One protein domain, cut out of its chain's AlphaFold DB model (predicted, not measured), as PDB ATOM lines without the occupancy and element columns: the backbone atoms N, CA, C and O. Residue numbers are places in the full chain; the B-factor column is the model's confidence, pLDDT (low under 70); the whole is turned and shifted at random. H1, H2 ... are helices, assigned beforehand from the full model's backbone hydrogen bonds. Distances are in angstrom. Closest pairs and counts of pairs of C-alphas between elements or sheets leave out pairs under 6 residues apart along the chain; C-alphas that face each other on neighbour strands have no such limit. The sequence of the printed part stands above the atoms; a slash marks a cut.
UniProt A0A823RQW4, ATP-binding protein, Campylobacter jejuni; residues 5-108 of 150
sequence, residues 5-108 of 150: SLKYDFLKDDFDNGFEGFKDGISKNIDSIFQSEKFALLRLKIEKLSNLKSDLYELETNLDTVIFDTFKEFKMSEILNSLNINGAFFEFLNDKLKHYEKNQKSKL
ATOM      1  N   SER A   5      15.620 174.881   6.173       53.00
ATOM      2  CA  SER A   5      16.055 174.475   4.830       53.00
ATOM      3  C   SER A   5      16.035 172.960   4.600       53.00
ATOM      4  O   SER A   5      15.855 172.517   3.476       53.00
ATOM      5  N   LEU A   6      16.165 172.146   5.657       54.66
ATOM      6  CA  LEU A   6      16.076 170.681   5.566       54.66
ATOM      7  C   LEU A   6      14.629 170.180   5.497       54.66
ATOM      8  O   LEU A   6      14.405 169.026   5.148       54.66
ATOM      9  N   LYS A   7      13.651 171.010   5.888       62.16
ATOM     10  CA  LYS A   7      12.226 170.648   5.869       62.16
ATOM     11  C   LYS A   7      11.521 171.124   4.595       62.16
ATOM     12  O   LYS A   7      10.521 170.527   4.207       62.16
ATOM     13  N   TYR A   8      12.036 172.172   3.952       67.69
ATOM     14  CA  TYR A   8      11.457 172.756   2.747       67.69
ATOM     15  C   TYR A   8      12.527 172.976   1.682       67.69
ATOM     16  O   TYR A   8      13.248 173.971   1.718       67.69
ATOM     17  N   ASP A   9      12.575 172.079   0.699       68.94
ATOM     18  CA  ASP A   9      13.578 172.136  -0.369       68.94
ATOM     19  C   ASP A   9      13.536 173.450  -1.165       68.94
ATOM     20  O   ASP A   9      14.578 173.947  -1.576       68.94
ATOM     21  N   PHE A  10      12.364 174.080  -1.314       70.62
ATOM     22  CA  PHE A  10      12.246 175.367  -2.016       70.62
ATOM     23  C   PHE A  10      12.889 176.544  -1.266       70.62
ATOM     24  O   PHE A  10      13.147 177.575  -1.872       70.62
ATOM     25  N   LEU A  11      13.125 176.412   0.044       65.88
ATOM     26  CA  LEU A  11      13.828 177.416   0.850       65.88
ATOM     27  C   LEU A  11      15.329 177.139   0.927       65.88
ATOM     28  O   LEU A  11      16.063 177.938   1.499       65.88
ATOM     29  N   LYS A  12      15.788 175.996   0.413       68.50
ATOM     30  CA  LYS A  12      17.159 175.536   0.595       68.50
ATOM     31  C   LYS A  12      18.157 176.459  -0.086       68.50
ATOM     32  O   LYS A  12      19.060 176.941   0.582       68.50
ATOM     33  N   ASP A  13      17.917 176.795  -1.348       69.12
ATOM     34  CA  ASP A  13      18.805 177.675  -2.108       69.12
ATOM     35  C   ASP A  13      18.803 179.108  -1.556       69.12
ATOM     36  O   ASP A  13      19.858 179.731  -1.471       69.12
ATOM     37  N   ASP A  14      17.657 179.630  -1.111       68.81
ATOM     38  CA  ASP A  14      17.575 180.972  -0.514       68.81
ATOM     39  C   ASP A  14      18.302 181.048   0.837       68.81
ATOM     40  O   ASP A  14      18.985 182.032   1.127       68.81
ATOM     41  N   PHE A  15      18.189 180.003   1.664       69.06
ATOM     42  CA  PHE A  15      18.917 179.932   2.928       69.06
ATOM     43  C   PHE A  15      20.403 179.669   2.719       69.06
ATOM     44  O   PHE A  15      21.200 180.321   3.379       69.06
ATOM     45  N   ASP A  16      20.787 178.760   1.826       69.25
ATOM     46  CA  ASP A  16      22.190 178.421   1.598       69.25
ATOM     47  C   ASP A  16      22.923 179.616   0.959       69.25
ATOM     48  O   ASP A  16      23.951 180.052   1.475       69.25
ATOM     49  N   ASN A  17      22.347 180.253  -0.069       74.06
ATOM     50  CA  ASN A  17      22.941 181.442  -0.692       74.06
ATOM     51  C   ASN A  17      22.888 182.675   0.225       74.06
ATOM     52  O   ASN A  17      23.854 183.437   0.305       74.06
ATOM     53  N   GLY A  18      21.781 182.883   0.945       71.25
ATOM     54  CA  GLY A  18      21.638 183.993   1.889       71.25
ATOM     55  C   GLY A  18      22.555 183.860   3.108       71.25
ATOM     56  O   GLY A  18      23.093 184.857   3.592       71.25
ATOM     57  N   PHE A  19      22.779 182.635   3.588       70.81
ATOM     58  CA  PHE A  19      23.671 182.351   4.708       70.81
ATOM     59  C   PHE A  19      25.142 182.478   4.325       70.81
ATOM     60  O   PHE A  19      25.911 183.052   5.097       70.81
ATOM     61  N   GLU A  20      25.535 182.013   3.137       74.44
ATOM     62  CA  GLU A  20      26.890 182.254   2.632       74.44
ATOM     63  C   GLU A  20      27.131 183.752   2.395       74.44
ATOM     64  O   GLU A  20      28.133 184.286   2.864       74.44
ATOM     65  N   GLY A  21      26.162 184.486   1.834       77.81
ATOM     66  CA  GLY A  21      26.247 185.949   1.721       77.81
ATOM     67  C   GLY A  21      26.371 186.664   3.076       77.81
ATOM     68  O   GLY A  21      27.120 187.634   3.213       77.81
ATOM     69  N   PHE A  22      25.683 186.168   4.107       71.44
ATOM     70  CA  PHE A  22      25.803 186.676   5.474       71.44
ATOM     71  C   PHE A  22      27.179 186.382   6.090       71.44
ATOM     72  O   PHE A  22      27.792 187.284   6.662       71.44
ATOM     73  N   LYS A  23      27.696 185.153   5.950       77.94
ATOM     74  CA  LYS A  23      29.051 184.790   6.400       77.94
ATOM     75  C   LYS A  23      30.124 185.621   5.711       77.94
ATOM     76  O   LYS A  23      31.042 186.088   6.385       77.94
ATOM     77  N   ASP A  24      29.998 185.822   4.405       80.38
ATOM     78  CA  ASP A  24      30.909 186.659   3.629       80.38
ATOM     79  C   ASP A  24      30.858 188.111   4.104       80.38
ATOM     80  O   ASP A  24      31.897 188.753   4.247       80.38
ATOM     81  N   GLY A  25      29.665 188.629   4.409       79.12
ATOM     82  CA  GLY A  25      29.494 189.956   4.998       79.12
ATOM     83  C   GLY A  25      30.161 190.089   6.371       79.12
ATOM     84  O   GLY A  25      30.855 191.072   6.629       79.12
ATOM     85  N   ILE A  26      30.005 189.085   7.241       74.62
ATOM     86  CA  ILE A  26      30.662 189.037   8.555       74.62
ATOM     87  C   ILE A  26      32.182 188.964   8.401       74.62
ATOM     88  O   ILE A  26      32.882 189.759   9.022       74.62
ATOM     89  N   SER A  27      32.692 188.063   7.556       74.94
ATOM     90  CA  SER A  27      34.134 187.919   7.326       74.94
ATOM     91  C   SER A  27      34.732 189.205   6.774       74.94
ATOM     92  O   SER A  27      35.715 189.689   7.318       74.94
ATOM     93  N   LYS A  28      34.084 189.843   5.790       81.00
ATOM     94  CA  LYS A  28      34.527 191.140   5.259       81.00
ATOM     95  C   LYS A  28      34.508 192.244   6.309       81.00
ATOM     96  O   LYS A  28      35.427 193.056   6.332       81.00
ATOM     97  N   ASN A  29      33.503 192.288   7.181       74.50
ATOM     98  CA  ASN A  29      33.462 193.268   8.268       74.50
ATOM     99  C   ASN A  29      34.584 193.031   9.288       74.50
ATOM    100  O   ASN A  29      35.210 193.989   9.734       74.50
ATOM    101  N   ILE A  30      34.875 191.772   9.626       75.38
ATOM    102  CA  ILE A  30      35.982 191.401  10.517       75.38
ATOM    103  C   ILE A  30      37.330 191.750   9.872       75.38
ATOM    104  O   ILE A  30      38.148 192.433  10.487       75.38
ATOM    105  N   ASP A  31      37.545 191.359   8.618       75.12
ATOM    106  CA  ASP A  31      38.767 191.668   7.873       75.12
ATOM    107  C   ASP A  31      38.952 193.177   7.716       75.12
ATOM    108  O   ASP A  31      40.047 193.695   7.931       75.12
ATOM    109  N   SER A  32      37.874 193.911   7.436       77.88
ATOM    110  CA  SER A  32      37.898 195.369   7.354       77.88
ATOM    111  C   SER A  32      38.271 196.021   8.683       77.88
ATOM    112  O   SER A  32      38.870 197.091   8.653       77.88
ATOM    113  N   ILE A  33      37.954 195.423   9.838       72.75
ATOM    114  CA  ILE A  33      38.392 195.928  11.149       72.75
ATOM    115  C   ILE A  33      39.909 195.778  11.286       72.75
ATOM    116  O   ILE A  33      40.583 196.752  11.625       72.75
ATOM    117  N   PHE A  34      40.465 194.608  10.968       71.44
ATOM    118  CA  PHE A  34      41.904 194.348  11.089       71.44
ATOM    119  C   PHE A  34      42.753 195.053  10.024       71.44
ATOM    120  O   PHE A  34      43.920 195.355  10.270       71.44
ATOM    121  N   GLN A  35      42.166 195.346   8.865       73.50
ATOM    122  CA  GLN A  35      42.783 196.124   7.790       73.50
ATOM    123  C   GLN A  35      42.492 197.628   7.901       73.50
ATOM    124  O   GLN A  35      43.024 198.412   7.117       73.50
ATOM    125  N   SER A  36      41.656 198.049   8.856       78.19
ATOM    126  CA  SER A  36      41.304 199.459   9.011       78.19
ATOM    127  C   SER A  36      42.506 200.297   9.436       78.19
ATOM    128  O   SER A  36      43.370 199.864  10.206       78.19
ATOM    129  N   GLU A  37      42.490 201.567   9.030       79.31
ATOM    130  CA  GLU A  37      43.427 202.578   9.526       79.31
ATOM    131  C   GLU A  37      43.459 202.642  11.059       79.31
ATOM    132  O   GLU A  37      44.507 202.915  11.633       79.31
ATOM    133  N   LYS A  38      42.353 202.316  11.742       78.31
ATOM    134  CA  LYS A  38      42.288 202.258  13.209       78.31
ATOM    135  C   LYS A  38      43.197 201.173  13.794       78.31
ATOM    136  O   LYS A  38      43.857 201.414  14.802       78.31
ATOM    137  N   PHE A  39      43.284 200.003  13.157       81.25
ATOM    138  CA  PHE A  39      44.171 198.926  13.609       81.25
ATOM    139  C   PHE A  39      45.643 199.231  13.298       81.25
ATOM    140  O   PHE A  39      46.527 198.962  14.114       81.25
ATOM    141  N   ALA A  40      45.917 199.868  12.155       84.75
ATOM    142  CA  ALA A  40      47.250 200.389  11.845       84.75
ATOM    143  C   ALA A  40      47.684 201.478  12.847       84.75
ATOM    144  O   ALA A  40      48.816 201.467  13.333       84.75
ATOM    145  N   LEU A  41      46.766 202.372  13.222       85.00
ATOM    146  CA  LEU A  41      46.993 203.414  14.219       85.00
ATOM    147  C   LEU A  41      47.247 202.823  15.613       85.00
ATOM    148  O   LEU A  41      48.119 203.317  16.325       85.00
ATOM    149  N   LEU A  42      46.538 201.754  15.991       85.75
ATOM    150  CA  LEU A  42      46.791 201.018  17.233       85.75
ATOM    151  C   LEU A  42      48.226 200.482  17.278       85.75
ATOM    152  O   LEU A  42      48.927 200.716  18.260       85.75
ATOM    153  N   ARG A  43      48.689 199.824  16.205       84.62
ATOM    154  CA  ARG A  43      50.074 199.325  16.116       84.62
ATOM    155  C   ARG A  43      51.090 200.450  16.283       84.62
ATOM    156  O   ARG A  43      51.999 200.319  17.094       84.62
ATOM    157  N   LEU A  44      50.886 201.575  15.598       87.62
ATOM    158  CA  LEU A  44      51.738 202.762  15.711       87.62
ATOM    159  C   LEU A  44      51.759 203.353  17.130       87.62
ATOM    160  O   LEU A  44      52.810 203.778  17.609       87.62
ATOM    161  N   LYS A  45      50.606 203.403  17.810       85.31
ATOM    162  CA  LYS A  45      50.509 203.878  19.200       85.31
ATOM    163  C   LYS A  45      51.248 202.942  20.161       85.31
ATOM    164  O   LYS A  45      51.979 203.430  21.017       85.31
ATOM    165  N   ILE A  46      51.102 201.628  19.987       85.81
ATOM    166  CA  ILE A  46      51.802 200.613  20.789       85.81
ATOM    167  C   ILE A  46      53.315 200.686  20.554       85.81
ATOM    168  O   ILE A  46      54.066 200.758  21.520       85.81
ATOM    169  N   GLU A  47      53.776 200.767  19.302       84.94
ATOM    170  CA  GLU A  47      55.204 200.939  18.987       84.94
ATOM    171  C   GLU A  47      55.787 202.205  19.620       84.94
ATOM    172  O   GLU A  47      56.896 202.182  20.153       84.94
ATOM    173  N   LYS A  48      55.052 203.323  19.595       85.75
ATOM    174  CA  LYS A  48      55.491 204.553  20.267       85.75
ATOM    175  C   LYS A  48      55.602 204.376  21.779       85.75
ATOM    176  O   LYS A  48      56.576 204.853  22.353       85.75
ATOM    177  N   LEU A  49      54.644 203.690  22.404       85.00
ATOM    178  CA  LEU A  49      54.674 203.391  23.838       85.00
ATOM    179  C   LEU A  49      55.849 202.482  24.207       85.00
ATOM    180  O   LEU A  49      56.558 202.776  25.162       85.00
ATOM    181  N   SER A  50      56.124 201.441  23.421       77.25
ATOM    182  CA  SER A  50      57.256 200.536  23.665       77.25
ATOM    183  C   SER A  50      58.627 201.206  23.524       77.25
ATOM    184  O   SER A  50      59.605 200.712  24.079       77.25
ATOM    185  N   ASN A  51      58.711 202.324  22.797       80.44
ATOM    186  CA  ASN A  51      59.942 203.096  22.617       80.44
ATOM    187  C   ASN A  51      60.118 204.227  23.647       80.44
ATOM    188  O   ASN A  51      61.167 204.878  23.670       80.44
ATOM    189  N   LEU A  52      59.118 204.486  24.493       80.50
ATOM    190  CA  LEU A  52      59.233 205.441  25.592       80.50
ATOM    191  C   LEU A  52      59.990 204.801  26.762       80.50
ATOM    192  O   LEU A  52      59.751 203.655  27.137       80.50
ATOM    193  N   LYS A  53      60.910 205.559  27.367       73.31
ATOM    194  CA  LYS A  53      61.502 205.201  28.663       73.31
ATOM    195  C   LYS A  53      60.452 205.427  29.754       73.31
ATOM    196  O   LYS A  53      60.443 206.478  30.387       73.31
ATOM    197  N   SER A  54      59.583 204.448  29.937       75.94
ATOM    198  CA  SER A  54      58.578 204.396  30.998       75.94
ATOM    199  C   SER A  54      58.911 203.260  31.958       75.94
ATOM    200  O   SER A  54      59.574 202.293  31.565       75.94
ATOM    201  N   ASP A  55      58.482 203.364  33.217       84.94
ATOM    202  CA  ASP A  55      58.516 202.194  34.092       84.94
ATOM    203  C   ASP A  55      57.490 201.143  33.624       84.94
ATOM    204  O   ASP A  55      56.604 201.421  32.810       84.94
ATOM    205  N   LEU A  56      57.642 199.909  34.109       79.50
ATOM    206  CA  LEU A  56      56.837 198.777  33.650       79.50
ATOM    207  C   LEU A  56      55.332 198.955  33.931       79.50
ATOM    208  O   LEU A  56      54.507 198.543  33.120       79.50
ATOM    209  N   TYR A  57      54.991 199.571  35.061       81.62
ATOM    210  CA  TYR A  57      53.618 199.784  35.515       81.62
ATOM    211  C   TYR A  57      52.931 200.896  34.713       81.62
ATOM    212  O   TYR A  57      51.772 200.776  34.309       81.62
ATOM    213  N   GLU A  58      53.662 201.971  34.423       84.12
ATOM    214  CA  GLU A  58      53.187 203.061  33.574       84.12
ATOM    215  C   GLU A  58      52.991 202.589  32.123       84.12
ATOM    216  O   GLU A  58      52.013 202.956  31.467       84.12
ATOM    217  N   LEU A  59      53.876 201.718  31.629       84.50
ATOM    218  CA  LEU A  59      53.735 201.097  30.313       84.50
ATOM    219  C   LEU A  59      52.494 200.195  30.235       84.50
ATOM    220  O   LEU A  59      51.733 200.305  29.275       84.50
ATOM    221  N   GLU A  60      52.271 199.340  31.237       82.50
ATOM    222  CA  GLU A  60      51.094 198.465  31.333       82.50
ATOM    223  C   GLU A  60      49.792 199.279  31.329       82.50
ATOM    224  O   GLU A  60      48.921 199.064  30.486       82.50
ATOM    225  N   THR A  61      49.712 200.304  32.181       87.00
ATOM    226  CA  THR A  61      48.529 201.174  32.290       87.00
ATOM    227  C   THR A  61      48.220 201.895  30.972       87.00
ATOM    228  O   THR A  61      47.062 202.001  30.551       87.00
ATOM    229  N   ASN A  62      49.255 202.388  30.284       86.31
ATOM    230  CA  ASN A  62      49.095 203.095  29.015       86.31
ATOM    231  C   ASN A  62      48.709 202.156  27.865       86.31
ATOM    232  O   ASN A  62      47.898 202.535  27.016       86.31
ATOM    233  N   LEU A  63      49.257 200.938  27.838       86.00
ATOM    234  CA  LEU A  63      48.875 199.909  26.870       86.00
ATOM    235  C   LEU A  63      47.411 199.512  27.037       86.00
ATOM    236  O   LEU A  63      46.673 199.532  26.051       86.00
ATOM    237  N   ASP A  64      46.976 199.236  28.266       85.69
ATOM    238  CA  ASP A  64      45.584 198.892  28.557       85.69
ATOM    239  C   ASP A  64      44.630 200.001  28.117       85.69
ATOM    240  O   ASP A  64      43.642 199.741  27.428       85.69
ATOM    241  N   THR A  65      44.960 201.255  28.430       88.06
ATOM    242  CA  THR A  65      44.142 202.412  28.040       88.06
ATOM    243  C   THR A  65      44.032 202.531  26.517       88.06
ATOM    244  O   THR A  65      42.931 202.627  25.971       88.06
ATOM    245  N   VAL A  66      45.160 202.464  25.801       87.94
ATOM    246  CA  VAL A  66      45.193 202.584  24.334       87.94
ATOM    247  C   VAL A  66      44.447 201.439  23.649       87.94
ATOM    248  O   VAL A  66      43.719 201.678  22.678       87.94
ATOM    249  N   ILE A  67      44.607 200.207  24.136       84.88
ATOM    250  CA  ILE A  67      43.901 199.040  23.604       84.88
ATOM    251  C   ILE A  67      42.399 199.195  23.847       84.88
ATOM    252  O   ILE A  67      41.614 199.053  22.908       84.88
ATOM    253  N   PHE A  68      41.993 199.541  25.068       84.25
ATOM    254  CA  PHE A  68      40.587 199.642  25.443       84.25
ATOM    255  C   PHE A  68      39.841 200.739  24.675       84.25
ATOM    256  O   PHE A  68      38.752 200.498  24.147       84.25
ATOM    257  N   ASP A  69      40.435 201.925  24.543       84.31
ATOM    258  CA  ASP A  69      39.823 203.026  23.796       84.31
ATOM    259  C   ASP A  69      39.724 202.714  22.299       84.31
ATOM    260  O   ASP A  69      38.690 202.967  21.676       84.31
ATOM    261  N   THR A  70      40.738 202.058  21.730       81.19
ATOM    262  CA  THR A  70      40.680 201.613  20.330       81.19
ATOM    263  C   THR A  70      39.609 200.531  20.132       81.19
ATOM    264  O   THR A  70      38.879 200.548  19.139       81.19
ATOM    265  N   PHE A  71      39.424 199.632  21.105       78.00
ATOM    266  CA  PHE A  71      38.352 198.633  21.075       78.00
ATOM    267  C   PHE A  71      36.948 199.244  21.121       78.00
ATOM    268  O   PHE A  71      36.051 198.764  20.422       78.00
ATOM    269  N   LYS A  72      36.744 200.332  21.875       80.38
ATOM    270  CA  LYS A  72      35.484 201.092  21.832       80.38
ATOM    271  C   LYS A  72      35.220 201.669  20.443       80.38
ATOM    272  O   LYS A  72      34.090 201.603  19.958       80.38
ATOM    273  N   GLU A  73      36.245 202.198  19.779       78.88
ATOM    274  CA  GLU A  73      36.113 202.776  18.437       78.88
ATOM    275  C   GLU A  73      35.768 201.756  17.345       78.88
ATOM    276  O   GLU A  73      35.245 202.155  16.297       78.88
ATOM    277  N   PHE A  74      36.031 200.463  17.560       75.44
ATOM    278  CA  PHE A  74      35.584 199.393  16.659       75.44
ATOM    279  C   PHE A  74      34.082 199.125  16.736       75.44
ATOM    280  O   PHE A  74      33.554 198.396  15.900       75.44
ATOM    281  N   LYS A  75      33.377 199.732  17.702       77.00
ATOM    282  CA  LYS A  75      31.921 199.646  17.835       77.00
ATOM    283  C   LYS A  75      31.391 198.206  17.860       77.00
ATOM    284  O   LYS A  75      30.320 197.913  17.332       77.00
ATOM    285  N   MET A  76      32.111 197.305  18.530       73.19
ATOM    286  CA  MET A  76      31.744 195.883  18.623       73.19
ATOM    287  C   MET A  76      30.320 195.670  19.160       73.19
ATOM    288  O   MET A  76      29.645 194.724  18.761       73.19
ATOM    289  N   SER A  77      29.819 196.579  20.002       73.56
ATOM    290  CA  SER A  77      28.433 196.564  20.476       73.56
ATOM    291  C   SER A  77      27.399 196.783  19.365       73.56
ATOM    292  O   SER A  77      26.349 196.151  19.405       73.56
ATOM    293  N   GLU A  78      27.670 197.631  18.365       76.25
ATOM    294  CA  GLU A  78      26.764 197.827  17.220       76.25
ATOM    295  C   GLU A  78      26.712 196.562  16.350       76.25
ATOM    296  O   GLU A  78      25.629 196.123  15.959       76.25
ATOM    297  N   ILE A  79      27.867 195.929  16.121       73.56
ATOM    298  CA  ILE A  79      27.972 194.661  15.382       73.56
ATOM    299  C   ILE A  79      27.201 193.557  16.114       73.56
ATOM    300  O   ILE A  79      26.385 192.861  15.509       73.56
ATOM    301  N   LEU A  80      27.395 193.434  17.430       74.50
ATOM    302  CA  LEU A  80      26.681 192.466  18.261       74.50
ATOM    303  C   LEU A  80      25.163 192.708  18.246       74.50
ATOM    304  O   LEU A  80      24.384 191.759  18.179       74.50
ATOM    305  N   ASN A  81      24.732 193.970  18.271       76.12
ATOM    306  CA  ASN A  81      23.314 194.308  18.222       76.12
ATOM    307  C   ASN A  81      22.691 193.946  16.861       76.12
ATOM    308  O   ASN A  81      21.604 193.376  16.810       76.12
ATOM    309  N   SER A  82      23.407 194.193  15.758       72.62
ATOM    310  CA  SER A  82      22.981 193.772  14.416       72.62
ATOM    311  C   SER A  82      22.851 192.246  14.307       72.62
ATOM    312  O   SER A  82      21.849 191.743  13.797       72.62
ATOM    313  N   LEU A  83      23.810 191.500  14.864       75.31
ATOM    314  CA  LEU A  83      23.755 190.038  14.945       75.31
ATOM    315  C   LEU A  83      22.531 189.540  15.728       75.31
ATOM    316  O   LEU A  83      21.836 188.634  15.266       75.31
ATOM    317  N   ASN A  84      22.233 190.153  16.876       74.06
ATOM    318  CA  ASN A  84      21.073 189.792  17.693       74.06
ATOM    319  C   ASN A  84      19.740 190.068  16.984       74.06
ATOM    320  O   ASN A  84      18.839 189.231  17.048       74.06
ATOM    321  N   ILE A  85      19.613 191.198  16.277       73.75
ATOM    322  CA  ILE A  85      18.415 191.519  15.483       73.75
ATOM    323  C   ILE A  85      18.182 190.453  14.407       73.75
ATOM    324  O   ILE A  85      17.059 189.967  14.253       73.75
ATOM    325  N   ASN A  86      19.240 190.041  13.706       71.88
ATOM    326  CA  ASN A  86      19.148 188.982  12.703       71.88
ATOM    327  C   ASN A  86      18.728 187.645  13.335       71.88
ATOM    328  O   ASN A  86      17.866 186.955  12.791       71.88
ATOM    329  N   GLY A  87      19.263 187.310  14.514       74.62
ATOM    330  CA  GLY A  87      18.839 186.138  15.287       74.62
ATOM    331  C   GLY A  87      17.342 186.152  15.623       74.62
ATOM    332  O   GLY A  87      16.637 185.183  15.337       74.62
ATOM    333  N   ALA A  88      16.837 187.274  16.144       74.88
ATOM    334  CA  ALA A  88      15.419 187.442  16.471       74.88
ATOM    335  C   ALA A  88      14.512 187.352  15.228       74.88
ATOM    336  O   ALA A  88      13.421 186.780  15.287       74.88
ATOM    337  N   PHE A  89      14.968 187.868  14.082       73.50
ATOM    338  CA  PHE A  89      14.246 187.744  12.817       73.50
ATOM    339  C   PHE A  89      14.111 186.281  12.371       73.50
ATOM    340  O   PHE A  89      13.017 185.865  11.985       73.50
ATOM    341  N   PHE A  90      15.171 185.473  12.482       74.75
ATOM    342  CA  PHE A  90      15.102 184.042  12.159       74.75
ATOM    343  C   PHE A  90      14.154 183.270  13.084       74.75
ATOM    344  O   PHE A  90      13.414 182.401  12.613       74.75
ATOM    345  N   GLU A  91      14.131 183.589  14.380       78.62
ATOM    346  CA  GLU A  91      13.171 182.994  15.317       78.62
ATOM    347  C   GLU A  91      11.726 183.343  14.945       78.62
ATOM    348  O   GLU A  91      10.878 182.450  14.855       78.62
ATOM    349  N   PHE A  92      11.458 184.612  14.628       75.94
ATOM    350  CA  PHE A  92      10.148 185.055  14.150       75.94
ATOM    351  C   PHE A  92       9.710 184.316  12.877       75.94
ATOM    352  O   PHE A  92       8.569 183.852  12.779       75.94
ATOM    353  N   LEU A  93      10.613 184.179  11.903       76.69
ATOM    354  CA  LEU A  93      10.351 183.493  10.636       76.69
ATOM    355  C   LEU A  93      10.001 182.018  10.864       76.69
ATOM    356  O   LEU A  93       9.033 181.508  10.297       76.69
ATOM    357  N   ASN A  94      10.735 181.355  11.759       78.19
ATOM    358  CA  ASN A  94      10.475 179.974  12.152       78.19
ATOM    359  C   ASN A  94       9.077 179.804  12.761       78.19
ATOM    360  O   ASN A  94       8.340 178.884  12.403       78.19
ATOM    361  N   ASP A  95       8.677 180.704  13.655       81.12
ATOM    362  CA  ASP A  95       7.364 180.627  14.291       81.12
ATOM    363  C   ASP A  95       6.219 180.927  13.320       81.12
ATOM    364  O   ASP A  95       5.185 180.248  13.353       81.12
ATOM    365  N   LYS A  96       6.406 181.866  12.383       77.62
ATOM    366  CA  LYS A  96       5.441 182.095  11.299       77.62
ATOM    367  C   LYS A  96       5.278 180.870  10.402       77.62
ATOM    368  O   LYS A  96       4.140 180.522  10.079       77.62
ATOM    369  N   LEU A  97       6.369 180.189  10.055       78.12
ATOM    370  CA  LEU A  97       6.318 178.968   9.248       78.12
ATOM    371  C   LEU A  97       5.574 177.841   9.971       78.12
ATOM    372  O   LEU A  97       4.649 177.268   9.398       78.12
ATOM    373  N   LYS A  98       5.862 177.594  11.256       81.62
ATOM    374  CA  LYS A  98       5.107 176.611  12.063       81.62
ATOM    375  C   LYS A  98       3.610 176.916  12.099       81.62
ATOM    376  O   LYS A  98       2.780 176.010  11.993       81.62
ATOM    377  N   HIS A  99       3.242 178.186  12.257       81.50
ATOM    378  CA  HIS A  99       1.838 178.584  12.259       81.50
ATOM    379  C   HIS A  99       1.181 178.325  10.897       81.50
ATOM    380  O   HIS A  99       0.042 177.856  10.826       81.50
ATOM    381  N   TYR A 100       1.891 178.623   9.811       77.00
ATOM    382  CA  TYR A 100       1.407 178.360   8.464       77.00
ATOM    383  C   TYR A 100       1.201 176.859   8.218       77.00
ATOM    384  O   TYR A 100       0.131 176.474   7.749       77.00
ATOM    385  N   GLU A 101       2.147 176.003   8.624       79.06
ATOM    386  CA  GLU A 101       1.995 174.540   8.547       79.06
ATOM    387  C   GLU A 101       0.741 174.051   9.259       79.06
ATOM    388  O   GLU A 101      -0.033 173.275   8.699       79.06
ATOM    389  N   LYS A 102       0.526 174.516  10.493       84.19
ATOM    390  CA  LYS A 102      -0.642 174.129  11.285       84.19
ATOM    391  C   LYS A 102      -1.941 174.497  10.568       84.19
ATOM    392  O   LYS A 102      -2.863 173.683  10.515       84.19
ATOM    393  N   ASN A 103      -1.997 175.690   9.977       80.06
ATOM    394  CA  ASN A 103      -3.151 176.127   9.195       80.06
ATOM    395  C   ASN A 103      -3.371 175.263   7.951       80.06
ATOM    396  O   ASN A 103      -4.506 174.887   7.667       80.06
ATOM    397  N   GLN A 104      -2.310 174.942   7.210       77.19
ATOM    398  CA  GLN A 104      -2.440 174.123   6.007       77.19
ATOM    399  C   GLN A 104      -2.858 172.692   6.329       77.19
ATOM    400  O   GLN A 104      -3.739 172.154   5.664       77.19
ATOM    401  N   LYS A 105      -2.322 172.109   7.405       84.06
ATOM    402  CA  LYS A 105      -2.757 170.798   7.890       84.06
ATOM    403  C   LYS A 105      -4.248 170.791   8.233       84.06
ATOM    404  O   LYS A 105      -4.971 169.912   7.781       84.06
ATOM    405  N   SER A 106      -4.724 171.808   8.953       83.31
ATOM    406  CA  SER A 106      -6.147 171.924   9.288       83.31
ATOM    407  C   SER A 106      -7.031 172.067   8.043       83.31
ATOM    408  O   SER A 106      -8.081 171.434   7.975       83.31
ATOM    409  N   LYS A 107      -6.605 172.845   7.038       80.12
ATOM    410  CA  LYS A 107      -7.325 172.956   5.758       80.12
ATOM    411  C   LYS A 107      -7.380 171.623   5.014       80.12
ATOM    412  O   LYS A 107      -8.427 171.290   4.462       80.12
ATOM    413  N   LEU A 108      -6.280 170.871   5.008       84.56
ATOM    414  CA  LEU A 108      -6.214 169.554   4.380       84.56
ATOM    415  C   LEU A 108      -7.186 168.576   5.054       84.56
ATOM    416  O   LEU A 108      -7.999 167.964   4.373       84.56
TER     417      LEU A 108
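This is residues 5 to 108 of the 150 residues of the protein "ATP-binding protein" of Campylobacter jejuni (UniProt A0A823RQW4). Picture a long, thin hairpin: H1 and H2 make one leg, and H3 and H4 run back as the other. H2 and H3 pack side by side near the turn; H1 and H4 stay separate. The printed part has 104 residues with four named helices, all helix, extended, with a radius of gyration of the C-alphas of 23.1 A and spans of 80 by 22 by 16 A.

Start at H1, residues 9 to 34, close but not clearly touching H2, residues 37 to 50: C-alphas 33 and 39, their closest, are 7.0 A apart. H2 touches H3, residues 56 to 73, in a hairpin, closest at C-alphas 46 and 63, 6.8 A. H3 and H4, residues 76 to 108, meet only through their link. Every O i to N i+4 pair is within hydrogen-bond range in H2, H3 and H4; in H1, 20 of 22.

Find C-alpha 9 at (13.578, 172.136, -0.369), where H1, 37.8 A from first to last C-alpha, begins; H4, 48.3 A from first to last C-alpha, ends at C-alpha 108 at (-6.214, 169.554, 4.380).

The printed part has no cut, and its links are tight. Look for pLDDT under 70 at residues 5 to 9 and 11 to 16.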